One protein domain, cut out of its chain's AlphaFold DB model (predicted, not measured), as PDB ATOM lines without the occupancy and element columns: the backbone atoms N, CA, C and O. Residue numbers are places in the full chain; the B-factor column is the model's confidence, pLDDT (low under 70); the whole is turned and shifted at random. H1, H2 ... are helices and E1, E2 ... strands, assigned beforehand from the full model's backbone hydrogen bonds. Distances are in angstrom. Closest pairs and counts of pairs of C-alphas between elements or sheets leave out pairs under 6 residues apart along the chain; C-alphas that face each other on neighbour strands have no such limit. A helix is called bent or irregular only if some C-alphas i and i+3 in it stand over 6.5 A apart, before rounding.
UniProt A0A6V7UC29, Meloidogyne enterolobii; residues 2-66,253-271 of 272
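What this domain is: This is residues 2 to 66 and 253 to 271 of the 272 residues of a protein of Meloidogyne enterolobii (UniProt A0A6V7UC29). A tiny sheet of two short parallel strands, E1 and E2, lies in the middle, with the long helix H5 along one side of it and the short helices H2, H3 and H4 on the other side. The N-terminal helix H1 sticks out with residues 2 to 14. The printed part has 84 residues, with five named helices and two named strands in the order H1 H2 E1 H3 H4 E2 H5; the class is mostly helix. The whole is only just loose, close to compact, with a radius of gyration of the C-alphas of 14.6 A and spans of 37 by 28 by 25 A.

How they stand to each other: E1, residues 30 to 32, and E2, residues 57 to 59, are parallel neighbours at 24 degrees. N 32 and O 58 are 2.9 A apart and N 58 and O 30 are 2.8 A apart, both within hydrogen-bond range. H3, residues 41 to 49, and H4, residues 51 to 56, join them in a strand-helix-strand unit, two parallel neighbour strands with helices between, whose crossover is right-handed. H3 and H4 only just touch, only at the corner, with 3 pairs of C-alphas within 8 A; the closest C-alphas are those of Phe 47 and Lys 54, 5.7 A. Their lines are about perpendicular at 86 degrees. H5, residues 253 to 269, comes closest to E2 at the C-alphas of Phe 59 and Ser 257, 7.0 A. H2, residues 20 to 26, is near H4, with 6 pairs of C-alphas within 10 A. H1, residues 2 to 13, touches no helix and is apart from H2 and H5. Every O i to N i+4 pair is within hydrogen-bond range in H1, H2 and H3, against 1 of 2 in H4 and 11 of 13 in H5.

Where its parts are: E1 begins at C-alpha 30 (123.355, 101.007, 103.994) and is 6.4 A long; E2 is 6.5 A long. H5 is 24.2 A long and ends at C-alpha 269 (133.723, 91.084, 108.237). It has a kink of 26 degrees near residue 260 and is only just irregular: C-alphas 255 and 258 are 7.0 A apart. H1 begins at C-alpha 2 (127.803, 106.724, 119.742) and is 16.5 A long. H3 is 12.2 A long, H2 9.9 A and H4 8.7 A.

The domain as a whole: The two C-alphas farthest apart, those of Lys 12 and Lys 41, are 39.6 A apart. Residues 67 to 252 are not printed, and C-alphas 66 and 253 are 11.1 A apart across this cut. Of the links that are printed whole, none is long. The mean pLDDT of the printed part is 81.1; residues 2 to 13, 15 and 270 to 271 are under 70.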
ATOM      1  N   PRO A   2     127.699 106.835 121.209       43.97
ATOM      2  CA  PRO A   2     127.803 106.724 119.742       43.97
ATOM      3  C   PRO A   2     128.940 107.552 119.123       43.97
ATOM      4  O   PRO A   2     129.741 107.024 118.363       43.97
ATOM      5  N   LYS A   3     129.098 108.827 119.514       41.31
ATOM      6  CA  LYS A   3     130.141 109.716 118.959       41.31
ATOM      7  C   LYS A   3     131.572 109.196 119.136       41.31
ATOM      8  O   LYS A   3     132.389 109.395 118.246       41.31
ATOM      9  N   LYS A   4     131.891 108.536 120.259       51.25
ATOM     10  CA  LYS A   4     133.233 107.965 120.486       51.25
ATOM     11  C   LYS A   4     133.475 106.747 119.595       51.25
ATOM     12  O   LYS A   4     134.546 106.659 119.011       51.25
ATOM     13  N   ALA A   5     132.488 105.863 119.445       48.94
ATOM     14  CA  ALA A   5     132.588 104.710 118.550       48.94
ATOM     15  C   ALA A   5     132.715 105.147 117.081       48.94
ATOM     16  O   ALA A   5     133.636 104.715 116.395       48.94
ATOM     17  N   PHE A   6     131.874 106.087 116.633       53.84
ATOM     18  CA  PHE A   6     131.957 106.650 115.283       53.84
ATOM     19  C   PHE A   6     133.285 107.359 115.025       53.84
ATOM     20  O   PHE A   6     133.873 107.155 113.969       53.84
ATOM     21  N   LYS A   7     133.794 108.135 115.991       55.84
ATOM     22  CA  LYS A   7     135.097 108.798 115.874       55.84
ATOM     23  C   LYS A   7     136.249 107.794 115.796       55.84
ATOM     24  O   LYS A   7     137.106 107.943 114.945       55.84
ATOM     25  N   ILE A   8     136.233 106.729 116.602       63.94
ATOM     26  CA  ILE A   8     137.242 105.660 116.524       63.94
ATOM     27  C   ILE A   8     137.200 104.961 115.162       63.94
ATOM     28  O   ILE A   8     138.254 104.694 114.595       63.94
ATOM     29  N   ILE A   9     136.009 104.677 114.626       60.91
ATOM     30  CA  ILE A   9     135.853 104.058 113.303       60.91
ATOM     31  C   ILE A   9     136.351 105.004 112.203       60.91
ATOM     32  O   ILE A   9     137.092 104.560 111.330       60.91
ATOM     33  N   TYR A  10     136.003 106.291 112.260       65.69
ATOM     34  CA  TYR A  10     136.472 107.295 111.300       65.69
ATOM     35  C   TYR A  10     137.990 107.474 111.348       65.69
ATOM     36  O   TYR A  10     138.650 107.378 110.314       65.69
ATOM     37  N   ASP A  11     138.539 107.672 112.546       67.94
ATOM     38  CA  ASP A  11     139.956 107.956 112.761       67.94
ATOM     39  C   ASP A  11     140.823 106.725 112.430       67.94
ATOM     40  O   ASP A  11     141.885 106.869 111.827       67.94
ATOM     41  N   LYS A  12     140.366 105.499 112.750       68.19
ATOM     42  CA  LYS A  12     141.081 104.261 112.377       68.19
ATOM     43  C   LYS A  12     141.062 103.985 110.877       68.19
ATOM     44  O   LYS A  12     142.060 103.497 110.357       68.19
ATOM     45  N   ASN A  13     139.946 104.251 110.198       68.94
ATOM     46  CA  ASN A  13     139.769 103.872 108.794       68.94
ATOM     47  C   ASN A  13     140.053 105.015 107.807       68.94
ATOM     48  O   ASN A  13     139.945 104.797 106.604       68.94
ATOM     49  N   LYS A  14     140.415 106.215 108.293       71.00
ATOM     50  CA  LYS A  14     140.706 107.412 107.478       71.00
ATOM     51  C   LYS A  14     139.638 107.664 106.403       71.00
ATOM     52  O   LYS A  14     139.951 107.893 105.236       71.00
ATOM     53  N   ILE A  15     138.363 107.561 106.782       69.69
ATOM     54  CA  ILE A  15     137.248 107.681 105.836       69.69
ATOM     55  C   ILE A  15     137.144 109.144 105.383       69.69
ATOM     56  O   ILE A  15     136.655 109.995 106.120       69.69
ATOM     57  N   GLU A  16     137.593 109.440 104.164       77.06
ATOM     58  CA  GLU A  16     137.462 110.759 103.537       77.06
ATOM     59  C   GLU A  16     136.359 110.748 102.472       77.06
ATOM     60  O   GLU A  16     136.348 109.906 101.568       77.06
ATOM     61  N   PHE A  17     135.442 111.716 102.532       78.25
ATOM     62  CA  PHE A  17     134.409 111.915 101.515       78.25
ATOM     63  C   PHE A  17     134.151 113.406 101.271       78.25
ATOM     64  O   PHE A  17     134.214 114.221 102.186       78.25
ATOM     65  N   LYS A  18     133.868 113.771 100.016       81.38
ATOM     66  CA  LYS A  18     133.711 115.174  99.585       81.38
ATOM     67  C   LYS A  18     132.332 115.752  99.903       81.38
ATOM     68  O   LYS A  18     132.197 116.946 100.137       81.38
ATOM     69  N   ASN A  19     131.298 114.919  99.831       77.06
ATOM     70  CA  ASN A  19     129.904 115.264 100.104       77.06
ATOM     71  C   ASN A  19     129.084 113.981 100.319       77.06
ATOM     72  O   ASN A  19     129.592 112.876 100.137       77.06
ATOM     73  N   PHE A  20     127.805 114.119 100.668       70.19
ATOM     74  CA  PHE A  20     126.927 112.973 100.919       70.19
ATOM     75  C   PHE A  20     126.842 111.999  99.730       70.19
ATOM     76  O   PHE A  20     126.890 110.790  99.929       70.19
ATOM     77  N   LYS A  21     126.818 112.493  98.483       74.25
ATOM     78  CA  LYS A  21     126.823 111.623  97.292       74.25
ATOM     79  C   LYS A  21     128.117 110.808  97.185       74.25
ATOM     80  O   LYS A  21     128.064 109.634  96.836       74.25
ATOM     81  N   ASP A  22     129.267 111.413  97.483       79.38
ATOM     82  CA  ASP A  22     130.561 110.716  97.523       79.38
ATOM     83  C   ASP A  22     130.601 109.659  98.637       79.38
ATOM     84  O   ASP A  22     131.097 108.556  98.417       79.38
ATOM     85  N   LEU A  23     130.002 109.950  99.797       81.50
ATOM     86  CA  LEU A  23     129.858 108.981 100.884       81.50
ATOM     87  C   LEU A  23     129.026 107.770 100.445       81.50
ATOM     88  O   LEU A  23     129.511 106.650 100.528       81.50
ATOM     89  N   ILE A  24     127.824 107.982  99.900       78.38
ATOM     90  CA  ILE A  24     126.944 106.897  99.422       78.38
ATOM     91  C   ILE A  24     127.624 106.053  98.331       78.38
ATOM     92  O   ILE A  24     127.503 104.826  98.310       78.38
ATOM     93  N   LYS A  25     128.400 106.683  97.440       79.00
ATOM     94  CA  LYS A  25     129.193 105.957  96.436       79.00
ATOM     95  C   LYS A  25     130.232 105.031  97.071       79.00
ATOM     96  O   LYS A  25     130.387 103.913  96.587       79.00
ATOM     97  N   LYS A  26     130.904 105.479  98.134       81.00
ATOM     98  CA  LYS A  26     131.953 104.734  98.853       81.00
ATOM     99  C   LYS A  26     131.411 103.713  99.855       81.00
ATOM    100  O   LYS A  26     132.130 102.793 100.234       81.00
ATOM    101  N   THR A  27     130.165 103.861 100.288       83.75
ATOM    102  CA  THR A  27     129.521 102.938 101.224       83.75
ATOM    103  C   THR A  27     129.180 101.614 100.541       83.75
ATOM    104  O   THR A  27     128.530 101.601  99.497       83.75
ATOM    105  N   LYS A  28     129.601 100.497 101.153       83.62
ATOM    106  CA  LYS A  28     129.297  99.134 100.681       83.62
ATOM    107  C   LYS A  28     127.876  98.694 101.049       83.62
ATOM    108  O   LYS A  28     127.183  98.167 100.193       83.62
ATOM    109  N   TYR A  29     127.443  98.943 102.287       87.31
ATOM    110  CA  TYR A  29     126.084  98.635 102.742       87.31
ATOM    111  C   TYR A  29     125.472  99.803 103.512       87.31
ATOM    112  O   TYR A  29     126.145 100.448 104.317       87.31
ATOM    113  N   ILE A  30     124.187 100.045 103.277       88.44
ATOM    114  CA  ILE A  30     123.355 101.007 103.994       88.44
ATOM    115  C   ILE A  30     122.197 100.218 104.590       88.44
ATOM    116  O   ILE A  30     121.390  99.654 103.860       88.44
ATOM    117  N   PHE A  31     122.117 100.179 105.914       91.00
ATOM    118  CA  PHE A  31     121.018  99.524 106.612       91.00
ATOM    119  C   PHE A  31     119.934 100.545 106.943       91.00
ATOM    120  O   PHE A  31     120.200 101.526 107.641       91.00
ATOM    121  N   CYS A  32     118.722 100.302 106.457       91.56
ATOM    122  CA  CYS A  32     117.560 101.146 106.696       91.56
ATOM    123  C   CYS A  32     116.575 100.407 107.604       91.56
ATOM    124  O   CYS A  32     116.135  99.309 107.274       91.56
ATOM    125  N   ASN A  33     116.209 101.010 108.737       92.25
ATOM    126  CA  ASN A  33     115.193 100.466 109.646       92.25
ATOM    127  C   ASN A  33     113.779 100.823 109.156       92.25
ATOM    128  O   ASN A  33     113.056 101.582 109.792       92.25
ATOM    129  N   THR A  34     113.442 100.328 107.971       92.62
ATOM    130  CA  THR A  34     112.135 100.442 107.320       92.62
ATOM    131  C   THR A  34     111.985  99.282 106.333       92.62
ATOM    132  O   THR A  34     112.915  98.485 106.176       92.62
ATOM    133  N   GLN A  35     110.835  99.201 105.677       93.19
ATOM    134  CA  GLN A  35     110.576  98.348 104.523       93.19
ATOM    135  C   GLN A  35     110.096  99.225 103.360       93.19
ATOM    136  O   GLN A  35     109.436 100.235 103.601       93.19
ATOM    137  N   LEU A  36     110.438  98.871 102.117       91.69
ATOM    138  CA  LEU A  36     110.100  99.688 100.939       91.69
ATOM    139  C   LEU A  36     108.593  99.824 100.734       91.69
ATOM    140  O   LEU A  36     108.116 100.840 100.244       91.69
ATOM    141  N   GLU A  37     107.844  98.809 101.135       92.19
ATOM    142  CA  GLU A  37     106.402  98.751 100.939       92.19
ATOM    143  C   GLU A  37     105.650  99.670 101.897       92.19
ATOM    144  O   GLU A  37     104.500  99.991 101.628       92.19
ATOM    145  N   LEU A  38     106.309 100.156 102.956       92.94
ATOM    146  CA  LEU A  38     105.797 101.242 103.799       92.94
ATOM    147  C   LEU A  38     106.012 102.631 103.182       92.94
ATOM    148  O   LEU A  38     105.542 103.619 103.740       92.94
ATOM    149  N   ASP A  39     106.744 102.717 102.073       93.25
ATOM    150  CA  ASP A  39     107.074 103.961 101.387       93.25
ATOM    151  C   ASP A  39     106.218 104.140 100.116       93.25
ATOM    152  O   ASP A  39     105.485 103.239  99.680       93.25
ATOM    153  N   PHE A  40     106.322 105.306  99.481       94.25
ATOM    154  CA  PHE A  40     105.664 105.575  98.201       94.25
ATOM    155  C   PHE A  40     106.116 104.576  97.125       94.25
ATOM    156  O   PHE A  40     107.280 104.164  97.083       94.25
ATOM    157  N   LYS A  41     105.201 104.190  96.227       91.44
ATOM    158  CA  LYS A  41     105.489 103.233  95.139       91.44
ATOM    159  C   LYS A  41     106.628 103.708  94.249       91.44
ATOM    160  O   LYS A  41     107.487 102.924  93.871       91.44
ATOM    161  N   GLU A  42     106.697 105.006  94.006       92.12
ATOM    162  CA  GLU A  42     107.742 105.657  93.228       92.12
ATOM    163  C   GLU A  42     109.122 105.501  93.885       92.12
ATOM    164  O   GLU A  42     110.125 105.320  93.197       92.12
ATOM    165  N   ILE A  43     109.189 105.540  95.220       89.94
ATOM    166  CA  ILE A  43     110.436 105.319  95.961       89.94
ATOM    167  C   ILE A  43     110.853 103.853  95.859       89.94
ATOM    168  O   ILE A  43     112.017 103.570  95.564       89.94
ATOM    169  N   GLU A  44     109.913 102.926  96.036       89.69
ATOM    170  CA  GLU A  44     110.152 101.497  95.824       89.69
ATOM    171  C   GLU A  44     110.695 101.221  94.412       89.69
ATOM    172  O   GLU A  44     111.731 100.571  94.268       89.69
ATOM    173  N   GLU A  45     110.076 101.784  93.374       89.62
ATOM    174  CA  GLU A  45     110.515 101.640  91.984       89.62
ATOM    175  C   GLU A  45     111.938 102.164  91.755       89.62
ATOM    176  O   GLU A  45     112.733 101.506  91.079       89.62
ATOM    177  N   ILE A  46     112.300 103.310  92.338       88.69
ATOM    178  CA  ILE A  46     113.667 103.843  92.252       88.69
ATOM    179  C   ILE A  46     114.666 102.841  92.841       88.69
ATOM    180  O   ILE A  46     115.674 102.527  92.207       88.69
ATOM    181  N   PHE A  47     114.391 102.305  94.034       87.62
ATOM    182  CA  PHE A  47     115.290 101.347  94.682       87.62
ATOM    183  C   PHE A  47     115.379 100.010  93.944       87.62
ATOM    184  O   PHE A  47     116.441  99.385  93.949       87.62
ATOM    185  N   LEU A  48     114.296  99.568  93.303       83.12
ATOM    186  CA  LEU A  48     114.272  98.314  92.549       83.12
ATOM    187  C   LEU A  48     114.977  98.413  91.187       83.12
ATOM    188  O   LEU A  48     115.520  97.401  90.731       83.12
ATOM    189  N   ASN A  49     114.993  99.601  90.570       86.50
ATOM    190  CA  ASN A  49     115.555  99.834  89.235       86.50
ATOM    191  C   ASN A  49     117.008 100.344  89.247       86.50
ATOM    192  O   ASN A  49     117.747 100.112  88.291       86.50
ATOM    193  N   GLU A  50     117.454 101.001  90.318       86.50
ATOM    194  CA  GLU A  50     118.838 101.464  90.457       86.50
ATOM    195  C   GLU A  50     119.734 100.359  91.035       86.50
ATOM    196  O   GLU A  50     119.839 100.192  92.251       86.50
ATOM    197  N   GLU A  51     120.430  99.619  90.166       80.88
ATOM    198  CA  GLU A  51     121.265  98.453  90.522       80.88
ATOM    199  C   GLU A  51     122.255  98.744  91.667       80.88
ATOM    200  O   GLU A  51     122.357  97.989  92.634       80.88
ATOM    201  N   ASN A  52     122.897  99.916  91.635       79.75
ATOM    202  CA  ASN A  52     123.824 100.364  92.679       79.75
ATOM    203  C   ASN A  52     123.135 100.554  94.044       79.75
ATOM    204  O   ASN A  52     123.737 100.290  95.083       79.75
ATOM    205  N   LEU A  53     121.885 101.022  94.070       82.12
ATOM    206  CA  LEU A  53     121.132 101.171  95.317       82.12
ATOM    207  C   LEU A  53     120.609  99.822  95.806       82.12
ATOM    208  O   LEU A  53     120.734  99.528  96.992       82.12
ATOM    209  N   LYS A  54     120.099  98.984  94.902       82.12
ATOM    210  CA  LYS A  54     119.564  97.651  95.206       82.12
ATOM    211  C   LYS A  54     120.584  96.737  95.888       82.12
ATOM    212  O   LYS A  54     120.257  96.006  96.825       82.12
ATOM    213  N   GLU A  55     121.839  96.778  95.447       82.81
ATOM    214  CA  GLU A  55     122.900  95.976  96.060       82.81
ATOM    215  C   GLU A  55     123.318  96.512  97.434       82.81
ATOM    216  O   GLU A  55     123.554  95.727  98.360       82.81
ATOM    217  N   LYS A  56     123.371  97.842  97.581       86.88
ATOM    218  CA  LYS A  56     123.896  98.517  98.774       86.88
ATOM    219  C   LYS A  56     122.891  98.651  99.903       86.88
ATOM    220  O   LYS A  56     123.275  98.551 101.066       86.88
ATOM    221  N   VAL A  57     121.633  98.942  99.596       89.69
ATOM    222  CA  VAL A  57     120.625  99.248 100.608       89.69
ATOM    223  C   VAL A  57     119.947  97.966 101.066       89.69
ATOM    224  O   VAL A  57     119.475  97.171 100.257       89.69
ATOM    225  N   LYS A  58     119.930  97.753 102.380       89.94
ATOM    226  CA  LYS A  58     119.293  96.613 103.038       89.94
ATOM    227  C   LYS A  58     118.208  97.132 103.971       89.94
ATOM    228  O   LYS A  58     118.496  97.843 104.936       89.94
ATOM    229  N   PHE A  59     116.969  96.786 103.651       92.31
ATOM    230  CA  PHE A  59     115.781  97.140 104.418       92.31
ATOM    231  C   PHE A  59     115.600  96.119 105.538       92.31
ATOM    232  O   PHE A  59     115.173  94.990 105.329       92.31
ATOM    233  N   ILE A  60     116.024  96.510 106.737       92.94
ATOM    234  CA  ILE A  60     116.089  95.642 107.917       92.94
ATOM    235  C   ILE A  60     115.028  96.012 108.961       92.94
ATOM    236  O   ILE A  60     115.164  95.677 110.138       92.94
ATOM    237  N   GLY A  61     114.003  96.764 108.552       92.38
ATOM    238  CA  GLY A  61     112.922  97.184 109.435       92.38
ATOM    239  C   GLY A  61     112.185  95.994 110.046       92.38
ATOM    240  O   GLY A  61     111.978  94.979 109.391       92.38
ATOM    241  N   GLY A  62     111.761  96.126 111.301       87.44
ATOM    242  CA  GLY A  62     110.887  95.146 111.952       87.44
ATOM    243  C   GLY A  62     111.608  94.060 112.750       87.44
ATOM    244  O   GLY A  62     110.940  93.305 113.446       87.44
ATOM    245  N   ILE A  63     112.949  94.024 112.764       88.00
ATOM    246  CA  ILE A  63     113.717  93.056 113.579       88.00
ATOM    247  C   ILE A  63     113.268  93.077 115.049       88.00
ATOM    248  O   ILE A  63     113.073  92.024 115.647       88.00
ATOM    249  N   ILE A  64     113.045  94.259 115.629       82.31
ATOM    250  CA  ILE A  64     112.605  94.378 117.031       82.31
ATOM    251  C   ILE A  64     111.215  93.755 117.235       82.31
ATOM    252  O   ILE A  64     110.975  93.112 118.253       82.31
ATOM    253  N   ALA A  65     110.309  93.892 116.263       83.44
ATOM    254  CA  ALA A  65     108.972  93.312 116.350       83.44
ATOM    255  C   ALA A  65     109.000  91.773 116.304       83.44
ATOM    256  O   ALA A  65     108.153  91.130 116.921       83.44
ATOM    257  N   THR A  66     110.004  91.173 115.649       83.75
ATOM    258  CA  THR A  66     110.142  89.706 115.563       83.75
ATOM    259  C   THR A  66     110.486  89.027 116.890       83.75
ATOM    260  O   THR A  66     110.308  87.817 117.022       83.75
ATOM    261  N   ARG A 253     108.557  89.353 104.717       88.31
ATOM    262  CA  ARG A 253     109.839  90.048 104.505       88.31
ATOM    263  C   ARG A 253     110.543  90.388 105.818       88.31
ATOM    264  O   ARG A 253     111.719  90.062 105.963       88.31
ATOM    265  N   MET A 254     109.829  90.936 106.802       92.88
ATOM    266  CA  MET A 254     110.396  91.277 108.116       92.88
ATOM    267  C   MET A 254     110.999  90.062 108.839       92.88
ATOM    268  O   MET A 254     112.055  90.176 109.458       92.88
ATOM    269  N   ASN A 255     110.402  88.875 108.685       91.00
ATOM    270  CA  ASN A 255     110.959  87.624 109.216       91.00
ATOM    271  C   ASN A 255     112.360  87.289 108.667       91.00
ATOM    272  O   ASN A 255     113.122  86.589 109.327       91.00
ATOM    273  N   LYS A 256     112.715  87.783 107.474       90.19
ATOM    274  CA  LYS A 256     114.028  87.572 106.842       90.19
ATOM    275  C   LYS A 256     115.029  88.676 107.176       90.19
ATOM    276  O   LYS A 256     116.231  88.459 107.045       90.19
ATOM    277  N   SER A 257     114.568  89.838 107.646       90.94
ATOM    278  CA  SER A 257     115.414  91.015 107.876       90.94
ATOM    279  C   SER A 257     116.582  90.748 108.827       90.94
ATOM    280  O   SER A 257     117.678  91.268 108.615       90.94
ATOM    281  N   LYS A 258     116.386  89.909 109.853       88.12
ATOM    282  CA  LYS A 258     117.463  89.524 110.777       88.12
ATOM    283  C   LYS A 258     118.550  88.706 110.077       88.12
ATOM    284  O   LYS A 258     119.734  88.996 110.249       88.12
ATOM    285  N   ASP A 259     118.160  87.718 109.280       88.75
ATOM    286  CA  ASP A 259     119.102  86.862 108.558       88.75
ATOM    287  C   ASP A 259     119.850  87.645 107.475       88.75
ATOM    288  O   ASP A 259     121.067  87.511 107.349       88.75
ATOM    289  N   GLU A 260     119.158  88.532 106.757       88.50
ATOM    290  CA  GLU A 260     119.762  89.436 105.772       88.50
ATOM    291  C   GLU A 260     120.770  90.394 106.417       88.50
ATOM    292  O   GLU A 260     121.871  90.588 105.894       88.50
ATOM    293  N   PHE A 261     120.435  90.946 107.587       89.94
ATOM    294  CA  PHE A 261     121.359  91.764 108.364       89.94
ATOM    295  C   PHE A 261     122.602  90.966 108.780       89.94
ATOM    296  O   PHE A 261     123.729  91.421 108.571       89.94
ATOM    297  N   ILE A 262     122.423  89.758 109.324       87.88
ATOM    298  CA  ILE A 262     123.531  88.882 109.734       87.88
ATOM    299  C   ILE A 262     124.413  88.522 108.534       87.88
ATOM    300  O   ILE A 262     125.639  88.553 108.649       87.88
ATOM    301  N   GLN A 263     123.817  88.189 107.390       88.56
ATOM    302  CA  GLN A 263     124.544  87.833 106.176       88.56
ATOM    303  C   GLN A 263     125.372  89.012 105.652       88.56
ATOM    304  O   GLN A 263     126.576  88.864 105.435       88.56
ATOM    305  N   ALA A 264     124.777  90.203 105.546       86.69
ATOM    306  CA  ALA A 264     125.496  91.406 105.134       86.69
ATOM    307  C   ALA A 264     126.642  91.746 106.107       86.69
ATOM    308  O   ALA A 264     127.746  92.086 105.683       86.69
ATOM    309  N   MET A 265     126.428  91.582 107.417       85.94
ATOM    310  CA  MET A 265     127.480  91.765 108.421       85.94
ATOM    311  C   MET A 265     128.617  90.743 108.270       85.94
ATOM    312  O   MET A 265     129.786  91.118 108.366       85.94
ATOM    313  N   LYS A 266     128.312  89.471 107.982       85.50
ATOM    314  CA  LYS A 266     129.334  88.452 107.684       85.50
ATOM    315  C   LYS A 266     130.154  88.824 106.449       85.50
ATOM    316  O   LYS A 266     131.373  88.731 106.500       85.50
ATOM    317  N   GLU A 267     129.524  89.308 105.382       85.12
ATOM    318  CA  GLU A 267     130.205  89.767 104.156       85.12
ATOM    319  C   GLU A 267     131.046  91.038 104.359       85.12
ATOM    320  O   GLU A 267     131.999  91.293 103.617       85.12
ATOM    321  N   MET A 268     130.695  91.871 105.342       78.56
ATOM    322  CA  MET A 268     131.515  93.015 105.746       78.56
ATOM    323  C   MET A 268     132.763  92.583 106.518       78.56
ATOM    324  O   MET A 268     133.817  93.188 106.342       78.56
ATOM    325  N   ILE A 269     132.639  91.563 107.368       77.44
ATOM    326  CA  ILE A 269     133.723  91.084 108.237       77.44
ATOM    327  C   ILE A 269     134.641  90.093 107.493       77.44
ATOM    328  O   ILE A 269     135.845  90.096 107.717       77.44
ATOM    329  N   GLY A 270     134.100  89.285 106.576       62.41
ATOM    330  CA  GLY A 270     134.766  88.183 105.865       62.41
ATOM    331  C   GLY A 270     135.584  88.556 104.620       62.41
ATOM    332  O   GLY A 270     135.729  87.725 103.734       62.41
ATOM    333  N   ASN A 271     136.114  89.778 104.558       47.78
ATOM    334  CA  ASN A 271     137.144  90.208 103.595       47.78
ATOM    335  C   ASN A 271     138.401  90.742 104.325       47.78
ATOM    336  O   ASN A 271     139.079  91.642 103.825       47.78
TER     337      ASN A 271